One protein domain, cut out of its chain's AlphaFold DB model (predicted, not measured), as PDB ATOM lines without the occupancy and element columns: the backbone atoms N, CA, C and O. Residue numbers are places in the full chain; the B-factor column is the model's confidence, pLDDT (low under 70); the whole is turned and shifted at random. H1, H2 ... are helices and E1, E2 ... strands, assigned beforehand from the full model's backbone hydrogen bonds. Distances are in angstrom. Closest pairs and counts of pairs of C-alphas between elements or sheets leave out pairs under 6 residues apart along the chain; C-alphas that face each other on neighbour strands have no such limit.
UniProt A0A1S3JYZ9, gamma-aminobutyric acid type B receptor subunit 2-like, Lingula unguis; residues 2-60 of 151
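This is residues 2 to 60 of the 151 residues of the protein "gamma-aminobutyric acid type B receptor subunit 2-like" of Lingula unguis (UniProt A0A1S3JYZ9). What does the model look like? It is a flat, loop-rich body in which a ribbon of two short parallel strands, E1 and E2, lies to one side of two helices, H1 and H2, that cross nearly at right angles. A wide loop of residues 25 to 45 runs from the end of E1 to H2. What is it made of? The printed part has 59 residues, with two named helices and two named strands in the order H1, E1, H2, E2; the class is mixed, helices and strands, though under half of the residues are in named elements. It is compact, with a radius of gyration of the C-alphas of 11.1 A and spans of 33 by 28 by 14 A.

Where are the strands? E1 is residues 21 to 24, 10.0 A from first to last C-alpha, and begins with C-alpha 21 at (-32.962, 16.429, 32.054). E2 is residues 56 to 59, 9.6 A long, and ends with C-alpha 59 at (-39.340, 15.291, 40.385). Where are the helices? H1 is residues 2 to 11, 14.4 A long, with C-alpha 2 at (-32.030, 4.841, 33.314). H2 is residues 46 to 53, 10.7 A long.

How do the strands pair? E1 and E2 are parallel neighbours, with 31 degrees between their directions. N 57 and O 21 are 2.8 A apart and N 23 and O 57 are 2.9 A apart, both within hydrogen-bond range. How does H2 stand between them in the chain? E1, H2 and E2 form a strand-helix-strand unit, two parallel neighbour strands with a helix between them along the chain, and its crossover is right-handed. The closest C-alphas of E1 and H2, those of Trp 21 and Phe 53, are 7.0 A apart. And the helices? H1 and H2 touch, about perpendicular at 86 degrees, with the closest C-alphas, those of Tyr 10 and Ala 52, 5.2 A apart. H1 and E2 are apart. Is the helical backbone complete? In H1 and H2 every O i to N i+4 pair is within hydrogen-bond range.

How large is it? The two C-alphas farthest apart, those of Lys 18 and Glu 37, are 33.3 A apart. Is it continuous? The printed part, residues 2 to 60, has no cut. The link from E1 to H2 is long at 21 residues, that from H1 to E1 is short at 9, and that from H2 to E2 is tight at 2. Where is confidence low? The mean pLDDT of the printed part is 88.3, and residues 26, 38 and 39 are under 70.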
ATOM      1  N   ALA A   2     -32.659   3.509  33.257       88.38
ATOM      2  CA  ALA A   2     -32.030   4.841  33.314       88.38
ATOM      3  C   ALA A   2     -30.528   4.838  32.966       88.38
ATOM      4  O   ALA A   2     -30.099   5.610  32.116       88.38
ATOM      5  N   ARG A   3     -29.756   3.894  33.526       90.00
ATOM      6  CA  ARG A   3     -28.322   3.717  33.221       90.00
ATOM      7  C   ARG A   3     -28.043   3.566  31.717       90.00
ATOM      8  O   ARG A   3     -27.143   4.210  31.201       90.00
ATOM      9  N   LYS A   4     -28.859   2.788  30.993       91.38
ATOM     10  CA  LYS A   4     -28.719   2.607  29.535       91.38
ATOM     11  C   LYS A   4     -28.955   3.908  28.768       91.38
ATOM     12  O   LYS A   4     -28.189   4.231  27.869       91.38
ATOM     13  N   VAL A   5     -30.001   4.652  29.135       92.50
ATOM     14  CA  VAL A   5     -30.356   5.920  28.479       92.50
ATOM     15  C   VAL A   5     -29.262   6.960  28.690       92.50
ATOM     16  O   VAL A   5     -28.818   7.572  27.725       92.50
ATOM     17  N   PHE A   6     -28.783   7.123  29.923       94.00
ATOM     18  CA  PHE A   6     -27.724   8.087  30.217       94.00
ATOM     19  C   PHE A   6     -26.368   7.680  29.637       94.00
ATOM     20  O   PHE A   6     -25.644   8.545  29.163       94.00
ATOM     21  N   CYS A   7     -26.056   6.383  29.573       94.88
ATOM     22  CA  CYS A   7     -24.861   5.905  28.875       94.88
ATOM     23  C   CYS A   7     -24.921   6.208  27.367       94.88
ATOM     24  O   CYS A   7     -23.954   6.696  26.788       94.88
ATOM     25  N   ALA A   8     -26.074   5.994  26.725       95.31
ATOM     26  CA  ALA A   8     -26.261   6.376  25.327       95.31
ATOM     27  C   ALA A   8     -26.162   7.900  25.134       95.31
ATOM     28  O   ALA A   8     -25.472   8.360  24.232       95.31
ATOM     29  N   ALA A   9     -26.787   8.688  26.013       96.06
ATOM     30  CA  ALA A   9     -26.705  10.145  25.977       96.06
ATOM     31  C   ALA A   9     -25.262  10.654  26.117       96.06
ATOM     32  O   ALA A   9     -24.877  11.580  25.408       96.06
ATOM     33  N   TYR A  10     -24.459  10.026  26.981       96.94
ATOM     34  CA  TYR A  10     -23.035  10.322  27.107       96.94
ATOM     35  C   TYR A  10     -22.299  10.114  25.779       96.94
ATOM     36  O   TYR A  10     -21.659  11.032  25.270       96.94
ATOM     37  N   LYS A  11     -22.464   8.931  25.175       96.94
ATOM     38  CA  LYS A  11     -21.805   8.556  23.913       96.94
ATOM     39  C   LYS A  11     -22.202   9.448  22.733       96.94
ATOM     40  O   LYS A  11     -21.379   9.693  21.858       96.94
ATOM     41  N   GLU A  12     -23.424   9.973  22.741       97.25
ATOM     42  CA  GLU A  12     -23.933  10.914  21.733       97.25
ATOM     43  C   GLU A  12     -23.622  12.393  22.054       97.25
ATOM     44  O   GLU A  12     -24.025  13.291  21.314       97.25
ATOM     45  N   GLY A  13     -22.924  12.692  23.158       96.44
ATOM     46  CA  GLY A  13     -22.590  14.069  23.539       96.44
ATOM     47  C   GLY A  13     -23.784  14.903  24.028       96.44
ATOM     48  O   GLY A  13     -23.748  16.135  23.972       96.44
ATOM     49  N   LEU A  14     -24.855  14.257  24.497       96.56
ATOM     50  CA  LEU A  14     -26.092  14.879  24.990       96.56
ATOM     51  C   LEU A  14     -26.015  15.198  26.492       96.56
ATOM     52  O   LEU A  14     -26.861  14.784  27.286       96.56
ATOM     53  N   TYR A  15     -24.974  15.924  26.890       95.81
ATOM     54  CA  TYR A  15     -24.715  16.310  28.276       95.81
ATOM     55  C   TYR A  15     -23.985  17.659  28.362       95.81
ATOM     56  O   TYR A  15     -23.629  18.275  27.355       95.81
ATOM     57  N   GLY A  16     -23.785  18.154  29.582       94.81
ATOM     58  CA  GLY A  16     -23.211  19.478  29.816       94.81
ATOM     59  C   GLY A  16     -24.259  20.600  29.797       94.81
ATOM     60  O   GLY A  16     -25.457  20.345  29.680       94.81
ATOM     61  N   PRO A  17     -23.836  21.873  29.878       94.44
ATOM     62  CA  PRO A  17     -24.720  23.006  30.183       94.44
ATOM     63  C   PRO A  17     -25.759  23.335  29.098       94.44
ATOM     64  O   PRO A  17     -26.607  24.201  29.303       94.44
ATOM     65  N   LYS A  18     -25.690  22.682  27.931       96.62
ATOM     66  CA  LYS A  18     -26.659  22.841  26.837       96.62
ATOM     67  C   LYS A  18     -27.868  21.908  26.963       96.62
ATOM     68  O   LYS A  18     -28.848  22.124  26.256       96.62
ATOM     69  N   TYR A  19     -27.801  20.898  27.831       96.75
ATOM     70  CA  TYR A  19     -28.838  19.885  27.986       96.75
ATOM     71  C   TYR A  19     -29.277  19.801  29.443       96.75
ATOM     72  O   TYR A  19     -28.455  19.759  30.355       96.75
ATOM     73  N   VAL A  20     -30.589  19.769  29.651       95.62
ATOM     74  CA  VAL A  20     -31.206  19.635  30.970       95.62
ATOM     75  C   VAL A  20     -32.163  18.458  30.923       95.62
ATOM     76  O   VAL A  20     -32.979  18.357  30.005       95.62
ATOM     77  N   TRP A  21     -32.081  17.585  31.923       94.25
ATOM     78  CA  TRP A  21     -32.962  16.429  32.054       94.25
ATOM     79  C   TRP A  21     -34.044  16.698  33.094       94.25
ATOM     80  O   TRP A  21     -33.776  17.297  34.130       94.25
ATOM     81  N   ILE A  22     -35.260  16.218  32.848       93.56
ATOM     82  CA  ILE A  22     -36.319  16.151  33.860       93.56
ATOM     83  C   ILE A  22     -36.641  14.675  34.047       93.56
ATOM     84  O   ILE A  22     -37.037  13.999  33.097       93.56
ATOM     85  N   VAL A  23     -36.427  14.167  35.255       90.12
ATOM     86  CA  VAL A  23     -36.560  12.745  35.582       90.12
ATOM     87  C   VAL A  23     -37.422  12.547  36.819       90.12
ATOM     88  O   VAL A  23     -37.613  13.457  37.625       90.12
ATOM     89  N   LEU A  24     -37.943  11.336  36.988       87.94
ATOM     90  CA  LEU A  24     -38.582  10.922  38.233       87.94
ATOM     91  C   LEU A  24     -37.488  10.536  39.238       87.94
ATOM     92  O   LEU A  24     -36.633   9.707  38.926       87.94
ATOM     93  N   ALA A  25     -37.505  11.115  40.438       76.31
ATOM     94  CA  ALA A  25     -36.469  10.935  41.460       76.31
ATOM     95  C   ALA A  25     -36.668   9.685  42.343       76.31
ATOM     96  O   ALA A  25     -36.162   9.610  43.455       76.31
ATOM     97  N   GLY A  26     -37.351   8.658  41.832       69.31
ATOM     98  CA  GLY A  26     -37.646   7.421  42.567       69.31
ATOM     99  C   GLY A  26     -36.473   6.445  42.718       69.31
ATOM    100  O   GLY A  26     -36.693   5.291  43.079       69.31
ATOM    101  N   PHE A  27     -35.248   6.861  42.397       70.81
ATOM    102  CA  PHE A  27     -34.081   5.992  42.465       70.81
ATOM    103  C   PHE A  27     -33.476   5.962  43.869       70.81
ATOM    104  O   PHE A  27     -33.505   6.947  44.605       70.81
ATOM    105  N   THR A  28     -32.881   4.826  44.229       72.06
ATOM    106  CA  THR A  28     -32.090   4.708  45.454       72.06
ATOM    107  C   THR A  28     -30.888   5.653  45.422       72.06
ATOM    108  O   THR A  28     -30.413   6.075  44.361       72.06
ATOM    109  N   SER A  29     -30.372   5.986  46.607       77.62
ATOM    110  CA  SER A  29     -29.132   6.756  46.711       77.62
ATOM    111  C   SER A  29     -28.019   6.068  45.916       77.62
ATOM    112  O   SER A  29     -27.814   4.864  46.062       77.62
ATOM    113  N   ARG A  30     -27.313   6.838  45.078       83.56
ATOM    114  CA  ARG A  30     -26.200   6.374  44.230       83.56
ATOM    115  C   ARG A  30     -26.556   5.259  43.231       83.56
ATOM    116  O   ARG A  30     -25.686   4.480  42.855       83.56
ATOM    117  N   TRP A  31     -27.795   5.214  42.737       85.44
ATOM    118  CA  TRP A  31     -28.265   4.224  41.748       85.44
ATOM    119  C   TRP A  31     -27.404   4.087  40.476       85.44
ATOM    120  O   TRP A  31     -27.480   3.070  39.786       85.44
ATOM    121  N   TRP A  32     -26.627   5.116  40.121       86.12
ATOM    122  CA  TRP A  32     -25.722   5.101  38.968       86.12
ATOM    123  C   TRP A  32     -24.371   4.435  39.270       86.12
ATOM    124  O   TRP A  32     -23.739   3.941  38.337       86.12
ATOM    125  N   MET A  33     -23.957   4.405  40.545       84.44
ATOM    126  CA  MET A  33     -22.709   3.792  41.021       84.44
ATOM    127  C   MET A  33     -22.910   2.330  41.417       84.44
ATOM    128  O   MET A  33     -22.133   1.480  41.000       84.44
ATOM    129  N   ASP A  34     -23.967   2.055  42.185       78.69
ATOM    130  CA  ASP A  34     -24.227   0.746  42.790       78.69
ATOM    131  C   ASP A  34     -25.520   0.153  42.206       78.69
ATOM    132  O   ASP A  34     -26.588   0.241  42.825       78.69
ATOM    133  N   PRO A  35     -25.485  -0.389  40.978       72.88
ATOM    134  CA  PRO A  35     -26.659  -1.017  40.400       72.88
ATOM    135  C   PRO A  35     -27.049  -2.285  41.183       72.88
ATOM    136  O   PRO A  35     -26.167  -3.021  41.630       72.88
ATOM    137  N   PRO A  36     -28.352  -2.585  41.314       71.44
ATOM    138  CA  PRO A  36     -28.821  -3.907  41.726       71.44
ATOM    139  C   PRO A  36     -28.178  -5.041  40.908       71.44
ATOM    140  O   PRO A  36     -27.881  -4.848  39.728       71.44
ATOM    141  N   GLU A  37     -27.995  -6.224  41.506       70.25
ATOM    142  CA  GLU A  37     -27.337  -7.380  40.860       70.25
ATOM    143  C   GLU A  37     -28.014  -7.829  39.552       70.25
ATOM    144  O   GLU A  37     -27.371  -8.401  38.677       70.25
ATOM    145  N   ASP A  38     -29.306  -7.545  39.389       69.50
ATOM    146  CA  ASP A  38     -30.117  -7.859  38.212       69.50
ATOM    147  C   ASP A  38     -30.060  -6.784  37.111       69.50
ATOM    148  O   ASP A  38     -30.754  -6.877  36.095       69.50
ATOM    149  N   THR A  39     -29.240  -5.746  37.282       69.31
ATOM    150  CA  THR A  39     -29.124  -4.682  36.286       69.31
ATOM    151  C   THR A  39     -28.168  -5.096  35.177       69.31
ATOM    152  O   THR A  39     -26.997  -5.344  35.432       69.31
ATOM    153  N   GLU A  40     -28.645  -5.086  33.930       72.62
ATOM    154  CA  GLU A  40     -27.783  -5.314  32.766       72.62
ATOM    155  C   GLU A  40     -26.547  -4.403  32.768       72.62
ATOM    156  O   GLU A  40     -26.655  -3.187  32.999       72.62
ATOM    157  N   ASP A  41     -25.401  -5.005  32.451       79.75
ATOM    158  CA  ASP A  41     -24.144  -4.296  32.270       79.75
ATOM    159  C   ASP A  41     -24.258  -3.266  31.146       79.75
ATOM    160  O   ASP A  41     -24.892  -3.473  30.106       79.75
ATOM    161  N   ILE A  42     -23.629  -2.121  31.380       88.44
ATOM    162  CA  ILE A  42     -23.517  -1.039  30.414       88.44
ATOM    163  C   ILE A  42     -22.047  -0.717  30.209       88.44
ATOM    164  O   ILE A  42     -21.252  -0.749  31.141       88.44
ATOM    165  N   ASP A  43     -21.710  -0.357  28.980       91.38
ATOM    166  CA  ASP A  43     -20.370   0.079  28.599       91.38
ATOM    167  C   ASP A  43     -20.199   1.582  28.878       91.38
ATOM    168  O   ASP A  43     -19.959   2.360  27.956       91.38
ATOM    169  N   CYS A  44     -20.453   1.984  30.129       91.62
ATOM    170  CA  CYS A  44     -20.092   3.295  30.663       91.62
ATOM    171  C   CYS A  44     -19.684   3.188  32.141       91.62
ATOM    172  O   CYS A  44     -20.288   2.420  32.901       91.62
ATOM    173  N   SER A  45     -18.715   3.996  32.567       92.62
ATOM    174  CA  SER A  45     -18.295   4.101  33.966       92.62
ATOM    175  C   SER A  45     -19.300   4.901  34.817       92.62
ATOM    176  O   SER A  45     -20.136   5.642  34.284       92.62
ATOM    177  N   PRO A  46     -19.248   4.789  36.160       91.88
ATOM    178  CA  PRO A  46     -20.051   5.630  37.046       91.88
ATOM    179  C   PRO A  46     -19.827   7.134  36.833       91.88
ATOM    180  O   PRO A  46     -20.775   7.910  36.953       91.88
ATOM    181  N   GLU A  47     -18.602   7.544  36.498       94.31
ATOM    182  CA  GLU A  47     -18.233   8.934  36.220       94.31
ATOM    183  C   GLU A  47     -18.861   9.431  34.915       94.31
ATOM    184  O   GLU A  47     -19.422  10.524  34.895       94.31
ATOM    185  N   GLU A  48     -18.843   8.618  33.856       95.50
ATOM    186  CA  GLU A  48     -19.479   8.944  32.569       95.50
ATOM    187  C   GLU A  48     -20.999   9.088  32.720       95.50
ATOM    188  O   GLU A  48     -21.609  10.035  32.217       95.50
ATOM    189  N   LEU A  49     -21.629   8.188  33.485       94.12
ATOM    190  CA  LEU A  49     -23.041   8.327  33.838       94.12
ATOM    191  C   LEU A  49     -23.292   9.615  34.620       94.12
ATOM    192  O   LEU A  49     -24.224  10.350  34.294       94.12
ATOM    193  N   GLN A  50     -22.474   9.896  35.634       93.62
ATOM    194  CA  GLN A  50     -22.595  11.103  36.445       93.62
ATOM    195  C   GLN A  50     -22.478  12.371  35.603       93.62
ATOM    196  O   GLN A  50     -23.284  13.288  35.768       93.62
ATOM    197  N   GLU A  51     -21.540  12.413  34.664       95.19
ATOM    198  CA  GLU A  51     -21.397  13.520  33.725       95.19
ATOM    199  C   GLU A  51     -22.659  13.681  32.858       95.19
ATOM    200  O   GLU A  51     -23.174  14.795  32.712       95.19
ATOM    201  N   ALA A  52     -23.238  12.572  32.385       95.31
ATOM    202  CA  ALA A  52     -24.444  12.578  31.560       95.31
ATOM    203  C   ALA A  52     -25.691  13.140  32.264       95.31
ATOM    204  O   ALA A  52     -26.481  13.850  31.637       95.31
ATOM    205  N   PHE A  53     -25.883  12.846  33.557       92.19
ATOM    206  CA  PHE A  53     -27.065  13.300  34.307       92.19
ATOM    207  C   PHE A  53     -26.810  14.507  35.227       92.19
ATOM    208  O   PHE A  53     -27.741  14.947  35.895       92.19
ATOM    209  N   THR A  54     -25.603  15.092  35.252       91.81
ATOM    210  CA  THR A  54     -25.242  16.210  36.160       91.81
ATOM    211  C   THR A  54     -26.263  17.358  36.156       91.81
ATOM    212  O   THR A  54     -26.552  17.932  37.204       91.81
ATOM    213  N   TYR A  55     -26.856  17.672  35.000       92.69
ATOM    214  CA  TYR A  55     -27.859  18.731  34.836       92.69
ATOM    215  C   TYR A  55     -29.304  18.198  34.842       92.69
ATOM    216  O   TYR A  55     -30.145  18.628  34.050       92.69
ATOM    217  N   ALA A  56     -29.600  17.229  35.710       91.81
ATOM    218  CA  ALA A  56     -30.933  16.654  35.862       91.81
ATOM    219  C   ALA A  56     -31.718  17.276  37.025       91.81
ATOM    220  O   ALA A  56     -31.238  17.364  38.154       91.81
ATOM    221  N   PHE A  57     -32.978  17.616  36.765       92.19
ATOM    222  CA  PHE A  57     -33.986  17.884  37.779       92.19
ATOM    223  C   PHE A  57     -34.769  16.609  38.077       92.19
ATOM    224  O   PHE A  57     -35.420  16.037  37.200       92.19
ATOM    225  N   GLY A  58     -34.713  16.177  39.334       90.06
ATOM    226  CA  GLY A  58     -35.555  15.111  39.855       90.06
ATOM    227  C   GLY A  58     -36.897  15.658  40.327       90.06
ATOM    228  O   GLY A  58     -36.945  16.624  41.085       90.06
ATOM    229  N   THR A  59     -37.983  15.030  39.896       91.06
ATOM    230  CA  THR A  59     -39.340  15.291  40.385       91.06
ATOM    231  C   THR A  59     -39.796  14.131  41.252       91.06
ATOM    232  O   THR A  59     -39.574  12.970  40.904       91.06
ATOM    233  N   ASP A  60     -40.398  14.439  42.395       88.62
ATOM    234  CA  ASP A  60     -40.831  13.424  43.346       88.62
ATOM    235  C   ASP A  60     -42.038  13.869  44.168       88.62
ATOM    236  O   ASP A  60     -42.386  15.052  44.200       88.62
TER     237      ASP A  60